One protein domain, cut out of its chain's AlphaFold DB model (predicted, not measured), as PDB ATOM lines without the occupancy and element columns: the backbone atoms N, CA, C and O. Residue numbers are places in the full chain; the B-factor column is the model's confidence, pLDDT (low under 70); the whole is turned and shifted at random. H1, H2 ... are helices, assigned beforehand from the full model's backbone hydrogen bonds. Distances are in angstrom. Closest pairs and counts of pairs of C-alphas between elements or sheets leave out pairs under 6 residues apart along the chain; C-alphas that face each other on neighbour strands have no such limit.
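This is residues 49 to 146 of the 150 residues of an uncharacterized protein of Limnobacter sp. SAORIC-690 (UniProt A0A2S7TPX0). Five helices form a small rounded ball with the longest of them, H3, running through the middle. The hairpin of H1 and H2 crosses H3 on one side, about perpendicular to it, while H5 runs beside H3 on the side away from H2, and the short H4 folds back against H3. The printed part has 98 residues with five named helices, in the order H1 H2 H3 H4 H5, and no named strand; the class is all helix. It is compact, with a radius of gyration of the C-alphas of 12.3 A, and spans 32 by 27 by 25 A.

Start at H1, residues 50 to 62, and go on to H2, residues 71 to 84; the two form a helical hairpin and touch, with a shallow tilt of 17 degrees, opposite ways. Look for their closest C-alphas at Lys 57 and Leu 77, 6.0 A apart; H2 touches H1 with residues 73 to 77 alone. Next comes the hub, H3, residues 94 to 110, which touches the four other helices. Its residues 100 to 107 touch H2, about perpendicular at 88 degrees, and the closest C-alphas, those of Gly 78 and Met 104, are 4.5 A apart. H1 touches H3 with residues 55 to 58 alone, about perpendicular at 84 degrees; the C-alphas of Cys 58 and Gln 96 come closest, at 6.1 A. H4, residues 118 to 124, forms a second helical hairpin with H3, opposite ways at a tilt of 36 degrees, only just steep; they touch, closest at the C-alphas of Glu 97 and Phe 124, 4.8 A apart. H5, residues 128 to 140, touches H3 at a shallow tilt of 24 degrees, the same way, with the C-alphas of Leu 105 and Ala 138 closest at 6.3 A. H4 and H5 are close but not clearly touching, with their closest C-alphas, those of Gln 122 and Leu 131, 7.3 A apart. H1 is apart from H4 and H5, H2 is apart from H5, and H2 and H4 are only just apart, closest at 8.2 A. In H1, H2, H3 and H5 every O i to N i+4 pair is within hydrogen-bond range; in H4 2 of 3 are.

Find C-alpha 50 at (61.490, -12.288, -8.370); from there H1 runs 18.3 A to C-alpha 62. H2 covers 19.8 A from Val 71 to Arg 84. Find C-alpha 94 at (77.779, -11.713, -3.419), where H3 begins its 24.5 A. H4, from Phe 118 to Phe 124, measures 10.2 A, and H5 runs 18.5 A from Pro 128 to C-alpha 140 at (85.094, 0.231, -19.708).

The two C-alphas farthest apart, those of Phe 66 and Glu 146, are 34.3 A apart. The printed part has no cut. The link from H4 to H5 is tight, the other three are short, and no link is long. The mean pLDDT of the printed part is 84.6, and one residue, Gln 145, is under 70.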
ATOM      1  N   ASN A  49      58.218 -15.405  -7.965       78.00
ATOM      2  CA  ASN A  49      59.150 -15.000  -6.927       78.00
ATOM      3  C   ASN A  49      60.388 -14.400  -7.617       78.00
ATOM      4  O   ASN A  49      61.244 -15.124  -8.126       78.00
ATOM      5  N   VAL A  50      60.448 -13.066  -7.674       81.38
ATOM      6  CA  VAL A  50      61.490 -12.288  -8.370       81.38
ATOM      7  C   VAL A  50      62.897 -12.778  -8.018       81.38
ATOM      8  O   VAL A  50      63.751 -12.873  -8.894       81.38
ATOM      9  N   VAL A  51      63.129 -13.163  -6.759       83.38
ATOM     10  CA  VAL A  51      64.420 -13.687  -6.291       83.38
ATOM     11  C   VAL A  51      64.738 -15.036  -6.934       83.38
ATOM     12  O   VAL A  51      65.846 -15.231  -7.425       83.38
ATOM     13  N   GLN A  52      63.770 -15.957  -6.988       84.94
ATOM     14  CA  GLN A  52      63.964 -17.259  -7.636       84.94
ATOM     15  C   GLN A  52      64.250 -17.111  -9.130       84.94
ATOM     16  O   GLN A  52      65.089 -17.835  -9.664       84.94
ATOM     17  N   GLU A  53      63.610 -16.153  -9.801       86.44
ATOM     18  CA  GLU A  53      63.888 -15.893 -11.211       86.44
ATOM     19  C   GLU A  53      65.290 -15.302 -11.424       86.44
ATOM     20  O   GLU A  53      66.009 -15.758 -12.317       86.44
ATOM     21  N   ILE A  54      65.721 -14.356 -10.580       88.56
ATOM     22  CA  ILE A  54      67.095 -13.832 -10.623       88.56
ATOM     23  C   ILE A  54      68.094 -14.972 -10.413       88.56
ATOM     24  O   ILE A  54      68.995 -15.152 -11.229       88.56
ATOM     25  N   VAL A  55      67.906 -15.779  -9.365       89.56
ATOM     26  CA  VAL A  55      68.782 -16.914  -9.042       89.56
ATOM     27  C   VAL A  55      68.834 -17.914 -10.196       89.56
ATOM     28  O   VAL A  55      69.920 -18.336 -10.583       89.56
ATOM     29  N   SER A  56      67.691 -18.256 -10.795       89.38
ATOM     30  CA  SER A  56      67.622 -19.160 -11.949       89.38
ATOM     31  C   SER A  56      68.438 -18.638 -13.138       89.38
ATOM     32  O   SER A  56      69.287 -19.351 -13.681       89.38
ATOM     33  N   LYS A  57      68.264 -17.360 -13.501       88.62
ATOM     34  CA  LYS A  57      69.019 -16.728 -14.594       88.62
ATOM     35  C   LYS A  57      70.511 -16.582 -14.270       88.62
ATOM     36  O   LYS A  57      71.344 -16.809 -15.147       88.62
ATOM     37  N   CYS A  58      70.872 -16.268 -13.024       88.62
ATOM     38  CA  CYS A  58      72.267 -16.269 -12.583       88.62
ATOM     39  C   CYS A  58      72.892 -17.661 -12.713       88.62
ATOM     40  O   CYS A  58      73.969 -17.787 -13.290       88.62
ATOM     41  N   ASN A  59      72.204 -18.706 -12.260       88.75
ATOM     42  CA  ASN A  59      72.693 -20.081 -12.350       88.75
ATOM     43  C   ASN A  59      72.877 -20.519 -13.810       88.75
ATOM     44  O   ASN A  59      73.866 -21.173 -14.132       88.75
ATOM     45  N   ALA A  60      71.978 -20.118 -14.716       86.88
ATOM     46  CA  ALA A  60      72.130 -20.382 -16.147       86.88
ATOM     47  C   ALA A  60      73.413 -19.757 -16.723       86.88
ATOM     48  O   ALA A  60      74.104 -20.394 -17.519       86.88
ATOM     49  N   ILE A  61      73.764 -18.544 -16.290       85.94
ATOM     50  CA  ILE A  61      75.015 -17.878 -16.672       85.94
ATOM     51  C   ILE A  61      76.225 -18.582 -16.048       85.94
ATOM     52  O   ILE A  61      77.191 -18.886 -16.747       85.94
ATOM     53  N   GLU A  62      76.184 -18.864 -14.746       86.19
ATOM     54  CA  GLU A  62      77.290 -19.498 -14.021       86.19
ATOM     55  C   GLU A  62      77.624 -20.883 -14.585       86.19
ATOM     56  O   GLU A  62      78.795 -21.189 -14.816       86.19
ATOM     57  N   ASN A  63      76.600 -21.671 -14.921       83.69
ATOM     58  CA  ASN A  63      76.739 -22.978 -15.560       83.69
ATOM     59  C   ASN A  63      77.316 -22.906 -16.982       83.69
ATOM     60  O   ASN A  63      77.677 -23.933 -17.543       83.69
ATOM     61  N   GLN A  64      77.396 -21.723 -17.590       79.25
ATOM     62  CA  GLN A  64      77.932 -21.531 -18.939       79.25
ATOM     63  C   GLN A  64      79.275 -20.789 -18.937       79.25
ATOM     64  O   GLN A  64      79.914 -20.693 -19.983       79.25
ATOM     65  N   MET A  65      79.762 -20.319 -17.779       75.38
ATOM     66  CA  MET A  65      81.008 -19.541 -17.688       75.38
ATOM     67  C   MET A  65      82.221 -20.273 -18.266       75.38
ATOM     68  O   MET A  65      83.057 -19.651 -18.913       75.38
ATOM     69  N   PHE A  66      82.295 -21.593 -18.102       71.31
ATOM     70  CA  PHE A  66      83.415 -22.393 -18.603       71.31
ATOM     71  C   PHE A  66      83.405 -22.611 -20.126       71.31
ATOM     72  O   PHE A  66      84.412 -23.033 -20.685       71.31
ATOM     73  N   ARG A  67      82.284 -22.331 -20.806       70.88
ATOM     74  CA  ARG A  67      82.130 -22.463 -22.269       70.88
ATOM     75  C   ARG A  67      82.057 -21.112 -22.984       70.88
ATOM     76  O   ARG A  67      81.860 -21.075 -24.193       70.88
ATOM     77  N   GLY A  68      82.211 -20.020 -22.235       73.75
ATOM     78  CA  GLY A  68      81.838 -18.683 -22.677       73.75
ATOM     79  C   GLY A  68      80.329 -18.483 -22.548       73.75
ATOM     80  O   GLY A  68      79.534 -19.201 -23.150       73.75
ATOM     81  N   VAL A  69      79.923 -17.499 -21.746       78.44
ATOM     82  CA  VAL A  69      78.502 -17.199 -21.546       78.44
ATOM     83  C   VAL A  69      77.962 -16.511 -22.805       78.44
ATOM     84  O   VAL A  69      78.454 -15.430 -23.150       78.44
ATOM     85  N   PRO A  70      76.935 -17.059 -23.478       81.19
ATOM     86  CA  PRO A  70      76.312 -16.406 -24.617       81.19
ATOM     87  C   PRO A  70      75.825 -15.007 -24.241       81.19
ATOM     88  O   PRO A  70      75.215 -14.802 -23.187       81.19
ATOM     89  N   VAL A  71      76.057 -14.036 -25.130       80.44
ATOM     90  CA  VAL A  71      75.587 -12.652 -24.951       80.44
ATOM     91  C   VAL A  71      74.082 -12.636 -24.679       80.44
ATOM     92  O   VAL A  71      73.644 -11.961 -23.757       80.44
ATOM     93  N   ALA A  72      73.298 -13.445 -25.399       81.00
ATOM     94  CA  ALA A  72      71.850 -13.535 -25.210       81.00
ATOM     95  C   ALA A  72      71.442 -13.942 -23.781       81.00
ATOM     96  O   ALA A  72      70.518 -13.352 -23.229       81.00
ATOM     97  N   THR A  73      72.153 -14.885 -23.152       81.00
ATOM     98  CA  THR A  73      71.874 -15.332 -21.776       81.00
ATOM     99  C   THR A  73      72.125 -14.209 -20.767       81.00
ATOM    100  O   THR A  73      71.321 -13.993 -19.862       81.00
ATOM    101  N   ARG A  74      73.213 -13.446 -20.949       85.56
ATOM    102  CA  ARG A  74      73.531 -12.273 -20.114       85.56
ATOM    103  C   ARG A  74      72.520 -11.148 -20.322       85.56
ATOM    104  O   ARG A  74      72.026 -10.574 -19.355       85.56
ATOM    105  N   MET A  75      72.149 -10.905 -21.577       87.31
ATOM    106  CA  MET A  75      71.169  -9.890 -21.953       87.31
ATOM    107  C   MET A  75      69.770 -10.196 -21.430       87.31
ATOM    108  O   MET A  75      69.100  -9.267 -21.002       87.31
ATOM    109  N   ALA A  76      69.349 -11.461 -21.386       88.12
ATOM    110  CA  ALA A  76      68.055 -11.839 -20.820       88.12
ATOM    111  C   ALA A  76      67.954 -11.503 -19.320       88.12
ATOM    112  O   ALA A  76      66.909 -11.044 -18.859       88.12
ATOM    113  N   LEU A  77      69.038 -11.691 -18.552       89.62
ATOM    114  CA  LEU A  77      69.085 -11.252 -17.154       89.62
ATOM    115  C   LEU A  77      69.114  -9.722 -17.057       89.62
ATOM    116  O   LEU A  77      68.336  -9.152 -16.299       89.62
ATOM    117  N   GLY A  78      69.960  -9.047 -17.840       89.81
ATOM    118  CA  GLY A  78      70.028  -7.584 -17.850       89.81
ATOM    119  C   GLY A  78      68.693  -6.921 -18.210       89.81
ATOM    120  O   GLY A  78      68.260  -6.006 -17.515       89.81
ATOM    121  N   GLU A  79      68.000  -7.432 -19.227       90.25
ATOM    122  CA  GLU A  79      66.677  -6.966 -19.651       90.25
ATOM    123  C   GLU A  79      65.642  -7.184 -18.549       90.25
ATOM    124  O   GLU A  79      64.908  -6.257 -18.207       90.25
ATOM    125  N   PHE A  80      65.614  -8.374 -17.940       89.88
ATOM    126  CA  PHE A  80      64.714  -8.680 -16.829       89.88
ATOM    127  C   PHE A  80      64.903  -7.714 -15.653       89.88
ATOM    128  O   PHE A  80      63.932  -7.163 -15.137       89.88
ATOM    129  N   LEU A  81      66.157  -7.473 -15.264       90.38
ATOM    130  CA  LEU A  81      66.492  -6.577 -14.166       90.38
ATOM    131  C   LEU A  81      66.079  -5.137 -14.487       90.38
ATOM    132  O   LEU A  81      65.315  -4.534 -13.730       90.38
ATOM    133  N   VAL A  82      66.542  -4.589 -15.615       88.81
ATOM    134  CA  VAL A  82      66.323  -3.184 -15.997       88.81
ATOM    135  C   VAL A  82      64.844  -2.894 -16.269       88.81
ATOM    136  O   VAL A  82      64.312  -1.915 -15.747       88.81
ATOM    137  N   SER A  83      64.145  -3.757 -17.014       86.75
ATOM    138  CA  SER A  83      62.732  -3.548 -17.369       86.75
ATOM    139  C   SER A  83      61.804  -3.573 -16.154       86.75
ATOM    140  O   SER A  83      60.891  -2.751 -16.060       86.75
ATOM    141  N   ARG A  84      62.063  -4.464 -15.188       85.75
ATOM    142  CA  ARG A  84      61.252  -4.589 -13.971       85.75
ATOM    143  C   ARG A  84      61.655  -3.628 -12.855       85.75
ATOM    144  O   ARG A  84      60.984  -3.607 -11.828       85.75
ATOM    145  N   ARG A  85      62.715  -2.829 -13.046       84.44
ATOM    146  CA  ARG A  85      63.220  -1.843 -12.068       84.44
ATOM    147  C   ARG A  85      63.377  -2.435 -10.664       84.44
ATOM    148  O   ARG A  85      62.971  -1.832  -9.674       84.44
ATOM    149  N   ILE A  86      63.924  -3.646 -10.581       84.12
ATOM    150  CA  ILE A  86      64.030  -4.385  -9.318       84.12
ATOM    151  C   ILE A  86      65.026  -3.668  -8.405       84.12
ATOM    152  O   ILE A  86      66.202  -3.598  -8.728       84.12
ATOM    153  N   THR A  87      64.569  -3.155  -7.263       80.50
ATOM    154  CA  THR A  87      65.408  -2.473  -6.254       80.50
ATOM    155  C   THR A  87      65.541  -3.254  -4.948       80.50
ATOM    156  O   THR A  87      66.260  -2.838  -4.044       80.50
ATOM    157  N   ASN A  88      64.856  -4.394  -4.837       81.25
ATOM    158  CA  ASN A  88      64.986  -5.322  -3.723       81.25
ATOM    159  C   ASN A  88      65.149  -6.745  -4.268       81.25
ATOM    160  O   ASN A  88      64.154  -7.428  -4.518       81.25
ATOM    161  N   PRO A  89      66.391  -7.194  -4.491       74.44
ATOM    162  CA  PRO A  89      66.644  -8.517  -5.042       74.44
ATOM    163  C   PRO A  89      66.601  -9.647  -4.009       74.44
ATOM    164  O   PRO A  89      66.888 -10.789  -4.363       74.44
ATOM    165  N   GLY A  90      66.260  -9.352  -2.750       80.31
ATOM    166  CA  GLY A  90      66.303 -10.320  -1.658       80.31
ATOM    167  C   GLY A  90      67.722 -10.797  -1.334       80.31
ATOM    168  O   GLY A  90      68.715 -10.087  -1.556       80.31
ATOM    169  N   ASP A  91      67.800 -12.013  -0.794       84.44
ATOM    170  CA  ASP A  91      69.036 -12.634  -0.315       84.44
ATOM    171  C   ASP A  91      69.789 -13.338  -1.452       84.44
ATOM    172  O   ASP A  91      69.802 -14.563  -1.578       84.44
ATOM    173  N   LEU A  92      70.426 -12.535  -2.304       88.56
ATOM    174  CA  LEU A  92      71.383 -13.020  -3.295       88.56
ATOM    175  C   LEU A  92      72.768 -13.226  -2.675       88.56
ATOM    176  O   LEU A  92      73.197 -12.500  -1.778       88.56
ATOM    177  N   THR A  93      73.525 -14.179  -3.215       89.75
ATOM    178  CA  THR A  93      74.953 -14.292  -2.890       89.75
ATOM    179  C   THR A  93      75.739 -13.115  -3.477       89.75
ATOM    180  O   THR A  93      75.378 -12.570  -4.518       89.75
ATOM    181  N   THR A  94      76.892 -12.773  -2.890       88.56
ATOM    182  CA  THR A  94      77.779 -11.713  -3.419       88.56
ATOM    183  C   THR A  94      78.197 -11.948  -4.877       88.56
ATOM    184  O   THR A  94      78.391 -10.996  -5.630       88.56
ATOM    185  N   ARG A  95      78.309 -13.211  -5.309       87.56
ATOM    186  CA  ARG A  95      78.604 -13.548  -6.708       87.56
ATOM    187  C   ARG A  95      77.439 -13.185  -7.632       87.56
ATOM    188  O   ARG A  95      77.664 -12.533  -8.649       87.56
ATOM    189  N   GLN A  96      76.219 -13.561  -7.257       90.56
ATOM    190  CA  GLN A  96      75.000 -13.258  -8.012       90.56
ATOM    191  C   GLN A  96      74.713 -11.754  -8.043       90.56
ATOM    192  O   GLN A  96      74.361 -11.223  -9.091       90.56
ATOM    193  N   GLU A  97      74.938 -11.056  -6.931       90.56
ATOM    194  CA  GLU A  97      74.902  -9.593  -6.827       90.56
ATOM    195  C   GLU A  97      75.825  -8.926  -7.860       90.56
ATOM    196  O   GLU A  97      75.375  -8.129  -8.687       90.56
ATOM    197  N   ASN A  98      77.099  -9.331  -7.897       88.88
ATOM    198  CA  ASN A  98      78.072  -8.810  -8.863       88.88
ATOM    199  C   ASN A  98      77.684  -9.124 -10.309       88.88
ATOM    200  O   ASN A  98      77.835  -8.280 -11.193       88.88
ATOM    201  N   LEU A  99      77.185 -10.338 -10.551       89.94
ATOM    202  CA  LEU A  99      76.722 -10.765 -11.863       89.94
ATOM    203  C   LEU A  99      75.546  -9.901 -12.338       89.94
ATOM    204  O   LEU A  99      75.574  -9.420 -13.467       89.94
ATOM    205  N   CYS A 100      74.563  -9.651 -11.471       91.56
ATOM    206  CA  CYS A 100      73.425  -8.778 -11.754       91.56
ATOM    207  C   CYS A 100      73.875  -7.346 -12.064       91.56
ATOM    208  O   CYS A 100      73.462  -6.777 -13.074       91.56
ATOM    209  N   ALA A 101      74.765  -6.777 -11.246       91.25
ATOM    210  CA  ALA A 101      75.314  -5.443 -11.483       91.25
ATOM    211  C   ALA A 101      76.013  -5.347 -12.850       91.25
ATOM    212  O   ALA A 101      75.763  -4.411 -13.612       91.25
ATOM    213  N   TRP A 102      76.834  -6.341 -13.201       90.31
ATOM    214  CA  TRP A 102      77.524  -6.387 -14.488       90.31
ATOM    215  C   TRP A 102      76.559  -6.456 -15.675       90.31
ATOM    216  O   TRP A 102      76.672  -5.644 -16.593       90.31
ATOM    217  N   VAL A 103      75.592  -7.379 -15.663       91.38
ATOM    218  CA  VAL A 103      74.679  -7.544 -16.806       91.38
ATOM    219  C   VAL A 103      73.701  -6.379 -16.957       91.38
ATOM    220  O   VAL A 103      73.303  -6.080 -18.077       91.38
ATOM    221  N   MET A 104      73.343  -5.670 -15.877       92.25
ATOM    222  CA  MET A 104      72.574  -4.421 -15.985       92.25
ATOM    223  C   MET A 104      73.371  -3.324 -16.695       92.25
ATOM    224  O   MET A 104      72.830  -2.621 -17.552       92.25
ATOM    225  N   LEU A 105      74.657  -3.182 -16.361       90.69
ATOM    226  CA  LEU A 105      75.548  -2.227 -17.019       90.69
ATOM    227  C   LEU A 105      75.744  -2.596 -18.492       90.69
ATOM    228  O   LEU A 105      75.548  -1.756 -19.367       90.69
ATOM    229  N   GLU A 106      76.044  -3.861 -18.782       88.81
ATOM    230  CA  GLU A 106      76.186  -4.349 -20.154       88.81
ATOM    231  C   GLU A 106      74.905  -4.142 -20.971       88.81
ATOM    232  O   GLU A 106      74.956  -3.619 -22.086       88.81
ATOM    233  N   HIS A 107      73.743  -4.463 -20.398       90.19
ATOM    234  CA  HIS A 107      72.460  -4.248 -21.054       90.19
ATOM    235  C   HIS A 107      72.223  -2.772 -21.395       90.19
ATOM    236  O   HIS A 107      71.764  -2.455 -22.490       90.19
ATOM    237  N   THR A 108      72.566  -1.864 -20.481       88.12
ATOM    238  CA  THR A 108      72.428  -0.407 -20.663       88.12
ATOM    239  C   THR A 108      73.426   0.145 -21.688       88.12
ATOM    240  O   THR A 108      73.137   1.097 -22.418       88.12
ATOM    241  N   ALA A 109      74.610  -0.461 -21.792       85.94
ATOM    242  CA  ALA A 109      75.593  -0.103 -22.812       85.94
ATOM    243  C   ALA A 109      75.072  -0.452 -24.210       85.94
ATOM    244  O   ALA A 109      75.113   0.385 -25.111       85.94
ATOM    245  N   LEU A 110      74.490  -1.645 -24.350       84.62
ATOM    246  CA  LEU A 110      73.960  -2.157 -25.614       84.62
ATOM    247  C   LEU A 110      72.577  -1.592 -25.990       84.62
ATOM    248  O   LEU A 110      72.211  -1.637 -27.161       84.62
ATOM    249  N   ASN A 111      71.820  -1.032 -25.038       85.38
ATOM    250  CA  ASN A 111      70.493  -0.449 -25.278       85.38
ATOM    251  C   ASN A 111      70.446   1.032 -24.878       85.38
ATOM    252  O   ASN A 111      69.963   1.369 -23.795       85.38
ATOM    253  N   PRO A 112      70.893   1.944 -25.757       76.06
ATOM    254  CA  PRO A 112      71.036   3.357 -25.432       76.06
ATOM    255  C   PRO A 112      69.762   4.108 -25.057       76.06
ATOM    256  O   PRO A 112      69.837   5.158 -24.420       76.06
ATOM    257  N   SER A 113      68.608   3.582 -25.450       81.31
ATOM    258  CA  SER A 113      67.297   4.139 -25.130       81.31
ATOM    259  C   SER A 113      66.827   3.815 -23.710       81.31
ATOM    260  O   SER A 113      65.930   4.490 -23.206       81.31
ATOM    261  N   GLN A 114      67.410   2.808 -23.050       80.44
ATOM    262  CA  GLN A 114      67.072   2.451 -21.676       80.44
ATOM    263  C   GLN A 114      68.082   3.055 -20.707       80.44
ATOM    264  O   GLN A 114      69.289   2.907 -20.874       80.44
ATOM    265  N   LYS A 115      67.579   3.735 -19.675       83.06
ATOM    266  CA  LYS A 115      68.406   4.295 -18.605       83.06
ATOM    267  C   LYS A 115      68.375   3.385 -17.383       83.06
ATOM    268  O   LYS A 115      67.311   2.891 -17.013       83.06
ATOM    269  N   LEU A 116      69.527   3.215 -16.743       86.12
ATOM    270  CA  LEU A 116      69.672   2.440 -15.514       86.12
ATOM    271  C   LEU A 116      69.535   3.353 -14.295       86.12
ATOM    272  O   LEU A 116      70.237   4.352 -14.186       86.12
ATOM    273  N   SER A 117      68.671   3.016 -13.341       86.75
ATOM    274  CA  SER A 117      68.633   3.761 -12.080       86.75
ATOM    275  C   SER A 117      69.870   3.462 -11.236       86.75
ATOM    276  O   SER A 117      70.263   2.305 -11.074       86.75
ATOM    277  N   PHE A 118      70.472   4.499 -10.653       84.50
ATOM    278  CA  PHE A 118      71.584   4.315  -9.727       84.50
ATOM    279  C   PHE A 118      71.151   3.564  -8.461       84.50
ATOM    280  O   PHE A 118      71.849   2.652  -8.028       84.50
ATOM    281  N   ASN A 119      69.954   3.852  -7.938       86.06
ATOM    282  CA  ASN A 119      69.375   3.124  -6.800       86.06
ATOM    283  C   ASN A 119      69.174   1.643  -7.131       86.06
ATOM    284  O   ASN A 119      69.424   0.762  -6.309       86.06
ATOM    285  N   GLN A 120      68.770   1.362  -8.370       88.75
ATOM    286  CA  GLN A 120      68.685  -0.002  -8.862       88.75
ATOM    287  C   GLN A 120      70.065  -0.667  -8.894       88.75
ATOM    288  O   GLN A 120      70.216  -1.750  -8.340       88.75
ATOM    289  N   LEU A 121      71.089  -0.021  -9.458       88.44
ATOM    290  CA  LEU A 121      72.456  -0.551  -9.453       88.44
ATOM    291  C   LEU A 121      72.978  -0.820  -8.032       88.44
ATOM    292  O   LEU A 121      73.519  -1.893  -7.771       88.44
ATOM    293  N   GLN A 122      72.753   0.108  -7.103       89.00
ATOM    294  CA  GLN A 122      73.154  -0.028  -5.703       89.00
ATOM    295  C   GLN A 122      72.459  -1.188  -4.986       89.00
ATOM    296  O   GLN A 122      73.071  -1.818  -4.125       89.00
ATOM    297  N   SER A 123      71.225  -1.533  -5.366       87.31
ATOM    298  CA  SER A 123      70.528  -2.681  -4.773       87.31
ATOM    299  C   SER A 123      71.210  -4.029  -5.051       87.31
ATOM    300  O   SER A 123      71.053  -4.965  -4.268       87.31
ATOM    301  N   PHE A 124      72.016  -4.109  -6.119       88.06
ATOM    302  CA  PHE A 124      72.814  -5.285  -6.484       88.06
ATOM    303  C   PHE A 124      74.306  -5.129  -6.176       88.06
ATOM    304  O   PHE A 124      75.019  -6.119  -6.131       88.06
ATOM    305  N   ALA A 125      74.793  -3.913  -5.941       86.81
ATOM    306  CA  ALA A 125      76.166  -3.635  -5.531       86.81
ATOM    307  C   ALA A 125      76.159  -3.018  -4.125       86.81
ATOM    308  O   ALA A 125      76.456  -1.841  -3.939       86.81
ATOM    309  N   LYS A 126      75.771  -3.815  -3.123       82.06
ATOM    310  CA  LYS A 126      75.522  -3.326  -1.755       82.06
ATOM    311  C   LYS A 126      76.806  -2.943  -1.013       82.06
ATOM    312  O   LYS A 126      76.776  -2.114  -0.107       82.06
ATOM    313  N   LYS A 127      77.938  -3.564  -1.359       85.69
ATOM    314  CA  LYS A 127      79.238  -3.333  -0.714       85.69
ATOM    315  C   LYS A 127      80.083  -2.340  -1.526       85.69
ATOM    316  O   LYS A 127      80.073  -2.415  -2.755       85.69
ATOM    317  N   PRO A 128      80.922  -1.507  -0.876       82.00
ATOM    318  CA  PRO A 128      81.794  -0.549  -1.564       82.00
ATOM    319  C   PRO A 128      82.663  -1.179  -2.662       82.00
ATOM    320  O   PRO A 128      82.700  -0.687  -3.781       82.00
ATOM    321  N   ALA A 129      83.264  -2.343  -2.394       83.25
ATOM    322  CA  ALA A 129      84.078  -3.050  -3.383       83.25
ATOM    323  C   ALA A 129      83.284  -3.481  -4.635       83.25
ATOM    324  O   ALA A 129      83.834  -3.516  -5.734       83.25
ATOM    325  N   GLN A 130      81.992  -3.800  -4.493       83.19
ATOM    326  CA  GLN A 130      81.129  -4.156  -5.624       83.19
ATOM    327  C   GLN A 130      80.794  -2.914  -6.456       83.19
ATOM    328  O   GLN A 130      80.790  -2.988  -7.683       83.19
ATOM    329  N   LEU A 131      80.578  -1.767  -5.801       84.06
ATOM    330  CA  LEU A 131      80.370  -0.481  -6.471       84.06
ATOM    331  C   LEU A 131      81.617  -0.023  -7.223       84.06
ATOM    332  O   LEU A 131      81.497   0.446  -8.352       84.06
ATOM    333  N   ASP A 132      82.807  -0.215  -6.657       82.50
ATOM    334  CA  ASP A 132      84.065   0.099  -7.340       82.50
ATOM    335  C   ASP A 132      84.242  -0.752  -8.602       82.50
ATOM    336  O   ASP A 132      84.627  -0.245  -9.658       82.50
ATOM    337  N   ILE A 133      83.928  -2.050  -8.520       82.81
ATOM    338  CA  ILE A 133      83.949  -2.958  -9.674       82.81
ATOM    339  C   ILE A 133      82.914  -2.517 -10.716       82.81
ATOM    340  O   ILE A 133      83.256  -2.376 -11.889       82.81
ATOM    341  N   ALA A 134      81.676  -2.247 -10.299       83.56
ATOM    342  CA  ALA A 134      80.610  -1.781 -11.179       83.56
ATOM    343  C   ALA A 134      80.981  -0.461 -11.877       83.56
ATOM    344  O   ALA A 134      80.773  -0.312 -13.077       83.56
ATOM    345  N   THR A 135      81.610   0.467 -11.156       82.88
ATOM    346  CA  THR A 135      82.079   1.748 -11.698       82.88
ATOM    347  C   THR A 135      83.181   1.543 -12.737       82.88
ATOM    348  O   THR A 135      83.132   2.133 -13.813       82.88
ATOM    349  N   LYS A 136      84.149   0.653 -12.474       84.75
ATOM    350  CA  LYS A 136      85.191   0.301 -13.454       84.75
ATOM    351  C   LYS A 136      84.595  -0.305 -14.725       84.75
ATOM    352  O   LYS A 136      84.997   0.077 -15.821       84.75
ATOM    353  N   ILE A 137      83.626  -1.208 -14.580       84.06
ATOM    354  CA  ILE A 137      82.901  -1.816 -15.702       84.06
ATOM    355  C   ILE A 137      82.141  -0.745 -16.491       84.06
ATOM    356  O   ILE A 137      82.221  -0.720 -17.716       84.06
ATOM    357  N   ALA A 138      81.440   0.166 -15.812       82.62
ATOM    358  CA  ALA A 138      80.717   1.251 -16.466       82.62
ATOM    359  C   ALA A 138      81.652   2.122 -17.321       82.62
ATOM    360  O   ALA A 138      81.335   2.412 -18.475       82.62
ATOM    361  N   SER A 139      82.835   2.453 -16.796       81.25
ATOM    362  CA  SER A 139      83.871   3.179 -17.537       81.25
ATOM    363  C   SER A 139      84.398   2.395 -18.741       81.25
ATOM    364  O   SER A 139      84.518   2.959 -19.825       81.25
ATOM    365  N   GLN A 140      84.669   1.092 -18.593       84.25
ATOM    366  CA  GLN A 140      85.094   0.231 -19.708       84.25
ATOM    367  C   GLN A 140      84.039   0.153 -20.818       84.25
ATOM    368  O   GLN A 140      84.381   0.098 -21.996       84.25
ATOM    369  N   LEU A 141      82.760   0.191 -20.446       82.44
ATOM    370  CA  LEU A 141      81.626   0.199 -21.368       82.44
ATOM    371  C   LEU A 141      81.277   1.598 -21.899       82.44
ATOM    372  O   LEU A 141      80.289   1.741 -22.617       82.44
ATOM    373  N   SER A 142      82.060   2.629 -21.558       82.62
ATOM    374  CA  SER A 142      81.812   4.025 -21.950       82.62
ATOM    375  C   SER A 142      80.408   4.525 -21.568       82.62
ATOM    376  O   SER A 142      79.799   5.332 -22.272       82.62
ATOM    377  N   LEU A 143      79.872   4.048 -20.438       78.06
ATOM    378  CA  LEU A 143      78.601   4.515 -19.893       78.06
ATOM    379  C   LEU A 143      78.793   5.874 -19.218       78.06
ATOM    380  O   LEU A 143      79.394   5.974 -18.150       78.06
ATOM    381  N   THR A 144      78.259   6.926 -19.835       75.75
ATOM    382  CA  THR A 144      78.268   8.286 -19.281       75.75
ATOM    383  C   THR A 144      77.107   8.512 -18.311       75.75
ATOM    384  O   THR A 144      76.154   7.732 -18.249       75.75
ATOM    385  N   GLN A 145      77.150   9.617 -17.561       69.25
ATOM    386  CA  GLN A 145      76.124   9.976 -16.576       69.25
ATOM    387  C   GLN A 145      74.703  10.052 -17.169       69.25
ATOM    388  O   GLN A 145      73.731   9.778 -16.473       69.25
ATOM    389  N   GLU A 146      74.568  10.341 -18.465       73.75
ATOM    390  CA  GLU A 146      73.287  10.404 -19.185       73.75
ATOM    391  C   GLU A 146      72.555   9.054 -19.268       73.75
ATOM    392  O   GLU A 146      71.337   9.007 -19.482       73.75
TER     393      GLU A 146